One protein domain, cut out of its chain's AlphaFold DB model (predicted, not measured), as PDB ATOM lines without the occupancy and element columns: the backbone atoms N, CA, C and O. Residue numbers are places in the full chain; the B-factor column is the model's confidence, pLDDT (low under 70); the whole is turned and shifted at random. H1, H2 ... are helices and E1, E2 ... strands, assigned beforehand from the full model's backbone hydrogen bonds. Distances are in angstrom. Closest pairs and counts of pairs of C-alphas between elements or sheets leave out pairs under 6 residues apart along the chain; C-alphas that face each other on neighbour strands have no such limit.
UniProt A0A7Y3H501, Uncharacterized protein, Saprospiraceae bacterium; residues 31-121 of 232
ATOM      1  N   PRO A  31     223.529 209.862 172.150       89.62
ATOM      2  CA  PRO A  31     222.119 210.214 172.031       89.62
ATOM      3  C   PRO A  31     221.243 209.346 172.945       89.62
ATOM      4  O   PRO A  31     221.470 208.144 173.089       89.62
ATOM      5  N   LEU A  32     220.180 209.939 173.493       90.12
ATOM      6  CA  LEU A  32     219.136 209.221 174.223       90.12
ATOM      7  C   LEU A  32     217.778 209.417 173.548       90.12
ATOM      8  O   LEU A  32     217.416 210.525 173.150       90.12
ATOM      9  N   TRP A  33     217.001 208.339 173.451       89.12
ATOM     10  CA  TRP A  33     215.631 208.415 172.959       89.12
ATOM     11  C   TRP A  33     214.713 209.088 173.970       89.12
ATOM     12  O   TRP A  33     214.622 208.675 175.123       89.12
ATOM     13  N   ILE A  34     213.960 210.077 173.495       91.75
ATOM     14  CA  ILE A  34     212.916 210.737 174.271       91.75
ATOM     15  C   ILE A  34     211.544 210.390 173.696       91.75
ATOM     16  O   ILE A  34     211.296 210.490 172.494       91.75
ATOM     17  N   ASN A  35     210.632 209.956 174.562       91.50
ATOM     18  CA  ASN A  35     209.235 209.737 174.196       91.50
ATOM     19  C   ASN A  35     208.396 210.987 174.510       91.50
ATOM     20  O   ASN A  35     208.840 211.888 175.220       91.50
ATOM     21  N   ARG A  36     207.142 211.021 174.038       92.69
ATOM     22  CA  ARG A  36     206.244 212.164 174.273       92.69
ATOM     23  C   ARG A  36     206.067 212.499 175.758       92.69
ATOM     24  O   ARG A  36     206.061 213.666 176.112       92.69
ATOM     25  N   HIS A  37     205.935 211.491 176.624       93.88
ATOM     26  CA  HIS A  37     205.701 211.716 178.052       93.88
ATOM     27  C   HIS A  37     206.835 212.510 178.713       93.88
ATOM     28  O   HIS A  37     206.571 213.388 179.530       93.88
ATOM     29  N   TYR A  38     208.085 212.207 178.362       95.19
ATOM     30  CA  TYR A  38     209.248 212.940 178.862       95.19
ATOM     31  C   TYR A  38     209.466 214.263 178.125       95.19
ATOM     32  O   TYR A  38     209.832 215.247 178.756       95.19
ATOM     33  N   LEU A  39     209.170 214.315 176.825       96.31
ATOM     34  CA  LEU A  39     209.236 215.544 176.030       96.31
ATOM     35  C   LEU A  39     208.276 216.626 176.551       96.31
ATOM     36  O   LEU A  39     208.645 217.796 176.609       96.31
ATOM     37  N   ASP A  40     207.075 216.240 176.987       96.00
ATOM     38  CA  ASP A  40     206.088 217.157 177.574       96.00
ATOM     39  C   ASP A  40     206.562 217.749 178.917       96.00
ATOM     40  O   ASP A  40     206.134 218.837 179.291       96.00
ATOM     41  N   LYS A  41     207.460 217.056 179.632       96.44
ATOM     42  CA  LYS A  41     208.074 217.522 180.889       96.44
ATOM     43  C   LYS A  41     209.378 218.290 180.678       96.44
ATOM     44  O   LYS A  41     209.934 218.803 181.644       96.44
ATOM     45  N   ALA A  42     209.898 218.293 179.456       96.50
ATOM     46  CA  ALA A  42     211.181 218.894 179.157       96.50
ATOM     47  C   ALA A  42     211.090 220.416 179.217       96.50
ATOM     48  O   ALA A  42     210.069 220.977 178.833       96.50
ATOM     49  N   GLU A  43     212.155 221.090 179.631       97.12
ATOM     50  CA  GLU A  43     212.226 222.555 179.682       97.12
ATOM     51  C   GLU A  43     213.507 223.040 179.012       97.12
ATOM     52  O   GLU A  43     214.553 222.406 179.163       97.12
ATOM     53  N   PHE A  44     213.465 224.169 178.301       97.44
ATOM     54  CA  PHE A  44     214.686 224.789 177.800       97.44
ATOM     55  C   PHE A  44     215.221 225.807 178.811       97.44
ATOM     56  O   PHE A  44     214.649 226.877 179.018       97.44
ATOM     57  N   LYS A  45     216.329 225.468 179.478       95.94
ATOM     58  CA  LYS A  45     216.961 226.299 180.512       95.94
ATOM     59  C   LYS A  45     218.465 226.360 180.295       95.94
ATOM     60  O   LYS A  45     219.113 225.342 180.069       95.94
ATOM     61  N   ASN A  46     219.036 227.562 180.383       92.94
ATOM     62  CA  ASN A  46     220.482 227.794 180.271       92.94
ATOM     63  C   ASN A  46     221.109 227.154 179.014       92.94
ATOM     64  O   ASN A  46     222.187 226.561 179.080       92.94
ATOM     65  N   GLY A  47     220.413 227.219 177.875       92.00
ATOM     66  CA  GLY A  47     220.891 226.653 176.608       92.00
ATOM     67  C   GLY A  47     220.877 225.122 176.539       92.00
ATOM     68  O   GLY A  47     221.602 224.555 175.721       92.00
ATOM     69  N   HIS A  48     220.106 224.454 177.402       95.00
ATOM     70  CA  HIS A  48     219.939 223.002 177.412       95.00
ATOM     71  C   HIS A  48     218.461 222.624 177.507       95.00
ATOM     72  O   HIS A  48     217.685 223.281 178.198       95.00
ATOM     73  N   LEU A  49     218.096 221.525 176.855       96.62
ATOM     74  CA  LEU A  49     216.891 220.773 177.164       96.62
ATOM     75  C   LEU A  49     217.122 220.006 178.469       96.62
ATOM     76  O   LEU A  49     218.047 219.199 178.550       96.62
ATOM     77  N   VAL A  50     216.288 220.249 179.471       97.56
ATOM     78  CA  VAL A  50     216.366 219.624 180.793       97.56
ATOM     79  C   VAL A  50     215.164 218.713 180.987       97.56
ATOM     80  O   VAL A  50     214.026 219.143 180.796       97.56
ATOM     81  N   VAL A  51     215.409 217.460 181.369       95.81
ATOM     82  CA  VAL A  51     214.373 216.472 181.699       95.81
ATOM     83  C   VAL A  51     214.807 215.713 182.948       95.81
ATOM     84  O   VAL A  51     215.634 214.810 182.868       95.81
ATOM     85  N   GLY A  52     214.247 216.065 184.106       92.81
ATOM     86  CA  GLY A  52     214.744 215.530 185.376       92.81
ATOM     87  C   GLY A  52     216.181 215.993 185.630       92.81
ATOM     88  O   GLY A  52     216.433 217.193 185.680       92.81
ATOM     89  N   ASP A  53     217.097 215.043 185.776       90.94
ATOM     90  CA  ASP A  53     218.545 215.228 185.928       90.94
ATOM     91  C   ASP A  53     219.313 215.199 184.593       90.94
ATOM     92  O   ASP A  53     220.512 215.477 184.557       90.94
ATOM     93  N   ALA A  54     218.642 214.880 183.485       92.25
ATOM     94  CA  ALA A  54     219.271 214.784 182.178       92.25
ATOM     95  C   ALA A  54     219.303 216.139 181.455       92.25
ATOM     96  O   ALA A  54     218.307 216.871 181.410       92.25
ATOM     97  N   HIS A  55     220.443 216.433 180.828       93.62
ATOM     98  CA  HIS A  55     220.695 217.665 180.087       93.62
ATOM     99  C   HIS A  55     221.127 217.354 178.654       93.62
ATOM    100  O   HIS A  55     222.070 216.597 178.436       93.62
ATOM    101  N   PHE A  56     220.482 217.987 177.675       93.75
ATOM    102  CA  PHE A  56     220.783 217.801 176.255       93.75
ATOM    103  C   PHE A  56     220.936 219.141 175.543       93.75
ATOM    104  O   PHE A  56     220.321 220.138 175.919       93.75
ATOM    105  N   LYS A  57     221.749 219.176 174.488       91.75
ATOM    106  CA  LYS A  57     221.968 220.388 173.686       91.75
ATOM    107  C   LYS A  57     220.977 220.570 172.555       91.75
ATOM    108  O   LYS A  57     220.705 221.700 172.164       91.75
ATOM    109  N   SER A  58     220.461 219.472 172.022       93.81
ATOM    110  CA  SER A  58     219.646 219.487 170.821       93.81
ATOM    111  C   SER A  58     218.657 218.327 170.806       93.81
ATOM    112  O   SER A  58     218.801 217.353 171.547       93.81
ATOM    113  N   ILE A  59     217.635 218.437 169.956       94.88
ATOM    114  CA  ILE A  59     216.760 217.315 169.600       94.88
ATOM    115  C   ILE A  59     217.079 216.891 168.171       94.88
ATOM    116  O   ILE A  59     217.028 217.699 167.245       94.88
ATOM    117  N   TYR A  60     217.346 215.602 167.987       94.25
ATOM    118  CA  TYR A  60     217.528 214.990 166.679       94.25
ATOM    119  C   TYR A  60     216.254 214.250 166.256       94.25
ATOM    120  O   TYR A  60     215.799 213.334 166.941       94.25
ATOM    121  N   ILE A  61     215.671 214.645 165.124       94.81
ATOM    122  CA  ILE A  61     214.414 214.104 164.604       94.81
ATOM    123  C   ILE A  61     214.680 213.436 163.261       94.81
ATOM    124  O   ILE A  61     214.816 214.096 162.227       94.81
ATOM    125  N   ASP A  62     214.673 212.109 163.280       93.25
ATOM    126  CA  ASP A  62     214.722 211.276 162.084       93.25
ATOM    127  C   ASP A  62     213.673 210.168 162.163       93.25
ATOM    128  O   ASP A  62     213.949 208.993 162.395       93.25
ATOM    129  N   VAL A  63     212.413 210.584 162.039       91.81
ATOM    130  CA  VAL A  63     211.264 209.682 162.075       91.81
ATOM    131  C   VAL A  63     210.363 209.927 160.878       91.81
ATOM    132  O   VAL A  63     210.077 211.062 160.498       91.81
ATOM    133  N   LYS A  64     209.828 208.841 160.318       93.94
ATOM    134  CA  LYS A  64     208.846 208.921 159.228       93.94
ATOM    135  C   LYS A  64     207.510 209.507 159.687       93.94
ATOM    136  O   LYS A  64     206.806 210.121 158.884       93.94
ATOM    137  N   TYR A  65     207.140 209.286 160.948       94.88
ATOM    138  CA  TYR A  65     205.872 209.733 161.515       94.88
ATOM    139  C   TYR A  65     206.077 210.429 162.857       94.88
ATOM    140  O   TYR A  65     206.773 209.898 163.718       94.88
ATOM    141  N   LEU A  66     205.419 211.572 163.048       95.38
ATOM    142  CA  LEU A  66     205.449 212.351 164.287       95.38
ATOM    143  C   LEU A  66     204.031 212.819 164.619       95.38
ATOM    144  O   LEU A  66     203.328 213.344 163.758       95.38
ATOM    145  N   ASP A  67     203.560 212.592 165.845       94.06
ATOM    146  CA  ASP A  67     202.208 213.007 166.214       94.06
ATOM    147  C   ASP A  67     202.113 214.514 166.480       94.06
ATOM    148  O   ASP A  67     203.075 215.170 166.870       94.06
ATOM    149  N   GLN A  68     200.910 215.059 166.293       94.00
ATOM    150  CA  GLN A  68     200.642 216.494 166.404       94.00
ATOM    151  C   GLN A  68     201.043 217.080 167.766       94.00
ATOM    152  O   GLN A  68     201.491 218.222 167.814       94.00
ATOM    153  N   ARG A  69     200.873 216.333 168.866       94.31
ATOM    154  CA  ARG A  69     201.187 216.839 170.211       94.31
ATOM    155  C   ARG A  69     202.690 216.987 170.401       94.31
ATOM    156  O   ARG A  69     203.135 218.059 170.791       94.31
ATOM    157  N   SER A  70     203.453 215.962 170.022       96.44
ATOM    158  CA  SER A  70     204.917 216.020 170.048       96.44
ATOM    159  C   SER A  70     205.448 217.135 169.144       96.44
ATOM    160  O   SER A  70     206.306 217.898 169.567       96.44
ATOM    161  N   LEU A  71     204.888 217.298 167.934       97.31
ATOM    162  CA  LEU A  71     205.257 218.401 167.039       97.31
ATOM    163  C   LEU A  71     205.007 219.776 167.677       97.31
ATOM    164  O   LEU A  71     205.857 220.653 167.573       97.31
ATOM    165  N   ASN A  72     203.866 219.968 168.344       97.06
ATOM    166  CA  ASN A  72     203.577 221.225 169.032       97.06
ATOM    167  C   ASN A  72     204.598 221.495 170.142       97.06
ATOM    168  O   ASN A  72     205.171 222.578 170.167       97.06
ATOM    169  N   ARG A  73     204.900 220.499 170.986       97.88
ATOM    170  CA  ARG A  73     205.889 220.675 172.056       97.88
ATOM    171  C   ARG A  73     207.284 220.988 171.512       97.88
ATOM    172  O   ARG A  73     207.977 221.837 172.060       97.88
ATOM    173  N   ILE A  74     207.681 220.347 170.413       98.19
ATOM    174  CA  ILE A  74     208.948 220.631 169.722       98.19
ATOM    175  C   ILE A  74     208.973 222.069 169.200       98.19
ATOM    176  O   ILE A  74     209.999 222.725 169.314       98.19
ATOM    177  N   ILE A  75     207.864 222.575 168.655       98.25
ATOM    178  CA  ILE A  75     207.753 223.971 168.205       98.25
ATOM    179  C   ILE A  75     207.897 224.944 169.373       98.25
ATOM    180  O   ILE A  75     208.568 225.961 169.216       98.25
ATOM    181  N   ASP A  76     207.289 224.641 170.519       98.06
ATOM    182  CA  ASP A  76     207.406 225.477 171.713       98.06
ATOM    183  C   ASP A  76     208.878 225.549 172.157       98.06
ATOM    184  O   ASP A  76     209.442 226.637 172.243       98.06
ATOM    185  N   LEU A  77     209.548 224.399 172.275       98.06
ATOM    186  CA  LEU A  77     210.976 224.322 172.598       98.06
ATOM    187  C   LEU A  77     211.867 225.017 171.549       98.06
ATOM    188  O   LEU A  77     212.823 225.706 171.904       98.06
ATOM    189  N   ALA A  78     211.551 224.876 170.259       97.56
ATOM    190  CA  ALA A  78     212.249 225.575 169.178       97.56
ATOM    191  C   ALA A  78     212.147 227.093 169.355       97.56
ATOM    192  O   ALA A  78     213.144 227.800 169.218       97.56
ATOM    193  N   SER A  79     210.948 227.578 169.693       97.75
ATOM    194  CA  SER A  79     210.675 228.998 169.915       97.75
ATOM    195  C   SER A  79     211.370 229.553 171.160       97.75
ATOM    196  O   SER A  79     211.724 230.728 171.179       97.75
ATOM    197  N   GLU A  80     211.628 228.701 172.156       97.19
ATOM    198  CA  GLU A  80     212.449 229.015 173.332       97.19
ATOM    199  C   GLU A  80     213.955 229.081 172.994       97.19
ATOM    200  O   GLU A  80     214.738 229.631 173.767       97.19
ATOM    201  N   GLY A  81     214.370 228.572 171.829       95.62
ATOM    202  CA  GLY A  81     215.747 228.641 171.337       95.62
ATOM    203  C   GLY A  81     216.472 227.297 171.254       95.62
ATOM    204  O   GLY A  81     217.639 227.280 170.862       95.62
ATOM    205  N   LEU A  82     215.813 226.168 171.534       96.00
ATOM    206  CA  LEU A  82     216.432 224.840 171.471       96.00
ATOM    207  C   LEU A  82     216.862 224.449 170.041       96.00
ATOM    208  O   LEU A  82     216.012 224.391 169.152       96.00
ATOM    209  N   PRO A  83     218.142 224.102 169.817       95.50
ATOM    210  CA  PRO A  83     218.608 223.463 168.586       95.50
ATOM    211  C   PRO A  83     217.824 222.204 168.194       95.50
ATOM    212  O   PRO A  83     217.732 221.252 168.972       95.50
ATOM    213  N   ILE A  84     217.310 222.151 166.962       95.94
ATOM    214  CA  ILE A  84     216.602 220.970 166.442       95.94
ATOM    215  C   ILE A  84     217.147 220.567 165.077       95.94
ATOM    216  O   ILE A  84     217.114 221.330 164.111       95.94
ATOM    217  N   ILE A  85     217.579 219.314 164.982       95.06
ATOM    218  CA  ILE A  85     218.032 218.700 163.742       95.06
ATOM    219  C   ILE A  85     216.862 217.916 163.149       95.06
ATOM    220  O   ILE A  85     216.511 216.850 163.649       95.06
ATOM    221  N   LEU A  86     216.253 218.428 162.079       95.88
ATOM    222  CA  LEU A  86     215.122 217.794 161.397       95.88
ATOM    223  C   LEU A  86     215.596 217.150 160.090       95.88
ATOM    224  O   LEU A  86     215.780 217.835 159.083       95.88
ATOM    225  N   LYS A  87     215.812 215.829 160.091       94.56
ATOM    226  CA  LYS A  87     216.406 215.115 158.943       94.56
ATOM    227  C   LYS A  87     215.470 214.938 157.756       94.56
ATOM    228  O   LYS A  87     215.933 214.815 156.625       94.56
ATOM    229  N   GLN A  88     214.173 214.913 158.016       94.81
ATOM    230  CA  GLN A  88     213.123 214.730 157.023       94.81
ATOM    231  C   GLN A  88     211.837 215.390 157.512       94.81
ATOM    232  O   GLN A  88     211.688 215.630 158.706       94.81
ATOM    233  N   ASP A  89     210.892 215.643 156.607       95.50
ATOM    234  CA  ASP A  89     209.569 216.153 156.972       95.50
ATOM    235  C   ASP A  89     208.688 214.975 157.447       95.50
ATOM    236  O   ASP A  89     208.237 214.170 156.618       95.50
ATOM    237  N   PRO A  90     208.428 214.818 158.763       96.19
ATOM    238  CA  PRO A  90     207.668 213.685 159.267       96.19
ATOM    239  C   PRO A  90     206.203 213.796 158.857       96.19
ATOM    240  O   PRO A  90     205.596 214.868 158.902       96.19
ATOM    241  N   LYS A  91     205.578 212.664 158.539       95.62
ATOM    242  CA  LYS A  91     204.152 212.596 158.198       95.62
ATOM    243  C   LYS A  91     203.294 212.484 159.453       95.62
ATOM    244  O   LYS A  91     203.651 211.792 160.402       95.62
ATOM    245  N   GLN A  92     202.096 213.064 159.425       95.12
ATOM    246  CA  GLN A  92     201.151 212.875 160.522       95.12
ATOM    247  C   GLN A  92     200.694 211.403 160.587       95.12
ATOM    248  O   GLN A  92     200.178 210.890 159.582       95.12
ATOM    249  N   PRO A  93     200.820 210.711 161.732       93.12
ATOM    250  CA  PRO A  93     200.275 209.371 161.920       93.12
ATOM    251  C   PRO A  93     198.741 209.392 162.039       93.12
ATOM    252  O   PRO A  93     198.121 210.438 162.216       93.12
ATOM    253  N   GLY A  94     198.116 208.217 161.952       90.94
ATOM    254  CA  GLY A  94     196.671 208.044 162.155       90.94
ATOM    255  C   GLY A  94     195.797 208.380 160.939       90.94
ATOM    256  O   GLY A  94     196.258 208.958 159.954       90.94
ATOM    257  N   LYS A  95     194.519 207.976 160.996       87.69
ATOM    258  CA  LYS A  95     193.543 208.165 159.902       87.69
ATOM    259  C   LYS A  95     192.987 209.591 159.837       87.69
ATOM    260  O   LYS A  95     192.863 210.143 158.752       87.69
ATOM    261  N   LYS A  96     192.681 210.195 160.992       87.88
ATOM    262  CA  LYS A  96     192.166 211.568 161.081       87.88
ATOM    263  C   LYS A  96     193.326 212.557 160.989       87.88
ATOM    264  O   LYS A  96     194.140 212.637 161.907       87.88
ATOM    265  N   LYS A  97     193.408 213.279 159.872       90.38
ATOM    266  CA  LYS A  97     194.441 214.293 159.643       90.38
ATOM    267  C   LYS A  97     194.036 215.636 160.242       90.38
ATOM    268  O   LYS A  97     192.855 215.930 160.389       90.38
ATOM    269  N   SER A  98     195.039 216.415 160.622       90.25
ATOM    270  CA  SER A  98     194.914 217.790 161.090       90.25
ATOM    271  C   SER A  98     195.361 218.708 159.964       90.25
ATOM    272  O   SER A  98     196.478 218.579 159.465       90.25
ATOM    273  N   GLU A  99     194.523 219.670 159.600       88.38
ATOM    274  CA  GLU A  99     194.876 220.701 158.618       88.38
ATOM    275  C   GLU A  99     196.039 221.583 159.101       88.38
ATOM    276  O   GLU A  99     196.807 222.119 158.302       88.38
ATOM    277  N   ALA A 100     196.214 221.700 160.421       92.12
ATOM    278  CA  ALA A 100     197.296 222.466 161.026       92.12
ATOM    279  C   ALA A 100     198.656 221.752 160.959       92.12
ATOM    280  O   ALA A 100     199.683 222.397 161.152       92.12
ATOM    281  N   TYR A 101     198.697 220.444 160.680       95.69
ATOM    282  CA  TYR A 101     199.940 219.676 160.775       95.69
ATOM    283  C   TYR A 101     201.013 220.200 159.814       95.69
ATOM    284  O   TYR A 101     202.129 220.502 160.231       95.69
ATOM    285  N   GLN A 102     200.659 220.397 158.540       93.62
ATOM    286  CA  GLN A 102     201.607 220.910 157.548       93.62
ATOM    287  C   GLN A 102     202.054 222.340 157.871       93.62
ATOM    288  O   GLN A 102     203.230 222.668 157.721       93.62
ATOM    289  N   LYS A 103     201.136 223.179 158.371       96.12
ATOM    290  CA  LYS A 103     201.458 224.540 158.828       96.12
ATOM    291  C   LYS A 103     202.476 224.509 159.967       96.12
ATOM    292  O   LYS A 103     203.404 225.309 159.975       96.12
ATOM    293  N   ASN A 104     202.349 223.550 160.880       97.44
ATOM    294  CA  ASN A 104     203.257 223.393 162.010       97.44
ATOM    295  C   ASN A 104     204.638 222.880 161.586       97.44
ATOM    296  O   ASN A 104     205.635 223.370 162.105       97.44
ATOM    297  N   ILE A 105     204.725 221.981 160.600       97.38
ATOM    298  CA  ILE A 105     206.017 221.593 160.009       97.38
ATOM    299  C   ILE A 105     206.714 222.802 159.375       97.38
ATOM    300  O   ILE A 105     207.894 223.032 159.626       97.38
ATOM    301  N   LEU A 106     205.987 223.610 158.596       96.81
ATOM    302  CA  LEU A 106     206.545 224.825 157.994       96.81
ATOM    303  C   LEU A 106     206.969 225.849 159.054       96.81
ATOM    304  O   LEU A 106     208.045 226.429 158.939       96.81
ATOM    305  N   LYS A 107     206.166 226.025 160.111       97.88
ATOM    306  CA  LYS A 107     206.512 226.874 161.257       97.88
ATOM    307  C   LYS A 107     207.802 226.396 161.920       97.88
ATOM    308  O   LYS A 107     208.700 227.203 162.119       97.88
ATOM    309  N   LEU A 108     207.923 225.098 162.207       98.06
ATOM    310  CA  LEU A 108     209.133 224.532 162.799       98.06
ATOM    311  C   LEU A 108     210.367 224.826 161.931       98.06
ATOM    312  O   LEU A 108     211.375 225.303 162.431       98.06
ATOM    313  N   LYS A 109     210.267 224.621 160.617       97.06
ATOM    314  CA  LYS A 109     211.367 224.873 159.669       97.06
ATOM    315  C   LYS A 109     211.718 226.354 159.494       97.06
ATOM    316  O   LYS A 109     212.766 226.650 158.936       97.06
ATOM    317  N   SER A 110     210.844 227.270 159.914       97.19
ATOM    318  CA  SER A 110     211.089 228.713 159.804       97.19
ATOM    319  C   SER A 110     212.012 229.262 160.892       97.19
ATOM    320  O   SER A 110     212.532 230.366 160.739       97.19
ATOM    321  N   PHE A 111     212.224 228.517 161.980       97.12
ATOM    322  CA  PHE A 111     213.131 228.946 163.035       97.12
ATOM    323  C   PHE A 111     214.598 228.794 162.603       97.12
ATOM    324  O   PHE A 111     214.974 227.835 161.931       97.12
ATOM    325  N   ASN A 112     215.449 229.736 163.013       94.75
ATOM    326  CA  ASN A 112     216.868 229.786 162.635       94.75
ATOM    327  C   ASN A 112     217.736 228.708 163.313       94.75
ATOM    328  O   ASN A 112     218.818 228.388 162.828       94.75
ATOM    329  N   ASN A 113     217.266 228.153 164.426       94.88
ATOM    330  CA  ASN A 113     217.862 227.059 165.191       94.88
ATOM    331  C   ASN A 113     217.337 225.678 164.754       94.88
ATOM    332  O   ASN A 113     217.512 224.697 165.480       94.88
ATOM    333  N   VAL A 114     216.709 225.594 163.576       96.00
ATOM    334  CA  VAL A 114     216.212 224.353 162.976       96.00
ATOM    335  C   VAL A 114     216.875 224.140 161.617       96.00
ATOM    336  O   VAL A 114     216.817 224.995 160.739       96.00
ATOM    337  N   SER A 115     217.514 222.989 161.422       94.56
ATOM    338  CA  SER A 115     218.211 222.644 160.177       94.56
ATOM    339  C   SER A 115     218.255 221.136 159.968       94.56
ATOM    340  O   SER A 115     218.147 220.337 160.895       94.56
ATOM    341  N   ILE A 116     218.447 220.742 158.715       92.75
ATOM    342  CA  ILE A 116     218.738 219.363 158.317       92.75
ATOM    343  C   ILE A 116     220.206 218.981 158.563       92.75
ATOM    344  O   ILE A 116     220.541 217.795 158.688       92.75
ATOM    345  N   ASN A 117     221.088 219.983 158.611       87.44
ATOM    346  CA  ASN A 117     222.528 219.801 158.712       87.44
ATOM    347  C   ASN A 117     222.960 219.907 160.170       87.44
ATOM    348  O   ASN A 117     222.897 220.981 160.767       87.44
ATOM    349  N   PHE A 118     223.442 218.792 160.714       81.50
ATOM    350  CA  PHE A 118     223.881 218.686 162.103       81.50
ATOM    351  C   PHE A 118     224.935 219.753 162.455       81.50
ATOM    352  O   PHE A 118     224.752 220.519 163.397       81.50
ATOM    353  N   SER A 119     225.956 219.901 161.603       78.56
ATOM    354  CA  SER A 119     227.075 220.840 161.779       78.56
ATOM    355  C   SER A 119     226.703 222.327 161.737       78.56
ATOM    356  O   SER A 119     227.513 223.172 162.114       78.56
ATOM    357  N   GLN A 120     225.506 222.678 161.254       76.75
ATOM    358  CA  GLN A 120     225.068 224.076 161.180       76.75
ATOM    359  C   GLN A 120     224.479 224.579 162.500       76.75
ATOM    360  O   GLN A 120     224.522 225.783 162.753       76.75
ATOM    361  N   ILE A 121     223.936 223.681 163.326       73.81
ATOM    362  CA  ILE A 121     223.254 224.046 164.574       73.81
ATOM    363  C   ILE A 121     224.057 223.596 165.785       73.81
ATOM    364  O   ILE A 121     224.218 224.368 166.730       73.81
TER     365      ILE A 121
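Overview. This is residues 31 to 121 of the 232 residues of an uncharacterized protein of Saprospiraceae bacterium (UniProt A0A7Y3H501). Helix H2 lies in the middle, with H3 running side by side with it on one side and H1 and edge strand E1 of a small three-stranded sheet on the other. A short strand pair, E4 and E5, sits beside H2, and H4 lies beyond E5. The 91 printed residues hold four named helices and five strands, in the order H1 E1 E2 E3 E4 H2 E5 H3 H4: an antiparallel sheet E1 E2 E3, a parallel pair E4 E5, class mixed. The whole is compact, radius of gyration of the C-alphas 12.6 A, spanning 37 by 28 by 21 A.

Along the chain. H1 is residues 36 to 39, beginning at C-alpha 36 (206.244, 212.164, 174.273). E1 is 43 to 45, E2 48 to 51, E3 54 to 56 and E4 59 to 61. H2, residues 68 to 80, is 18.6 A long; E5 is 84 to 86. H3, residues 100 to 110, is 15.2 A long, and H4, 118 to 121, ends at C-alpha 121 (223.254, 224.046, 164.574).

Arrangement. E1, E2 and E3 form a meander, each strand the antiparallel neighbour of the one before; N 43 and O 50 are 2.9 A apart, N 49 and O 56 2.8 A. H2 only grazes this sheet with residues 76 to 80. H1 touches H2, C-alphas Arg 36 and Ser 70 closest at 5.9 A. E4, H2 and E5 make a strand-helix-strand unit, two parallel strands joined through a helix, its crossover right-handed; N 61 and O 85 are 2.8 A apart. H3 touches H2 at a shallow tilt of 27 degrees, the same way, C-alphas Ile 75 and Leu 108 closest at 5.6 A. The closest C-alphas of E5 and H4, Ile 85 and Phe 118, are 6.1 A apart. Every O i to N i+4 pair is within hydrogen-bond range in H2 and H3; H1 and H4 are too short for one.

Size, cuts and confidence. The C-alphas farthest apart, Asn 46 and Lys 95, are 39.1 A apart. The printed part has no cut. The link E5 to H3 is long, 13 residues. No printed residue is under pLDDT 70.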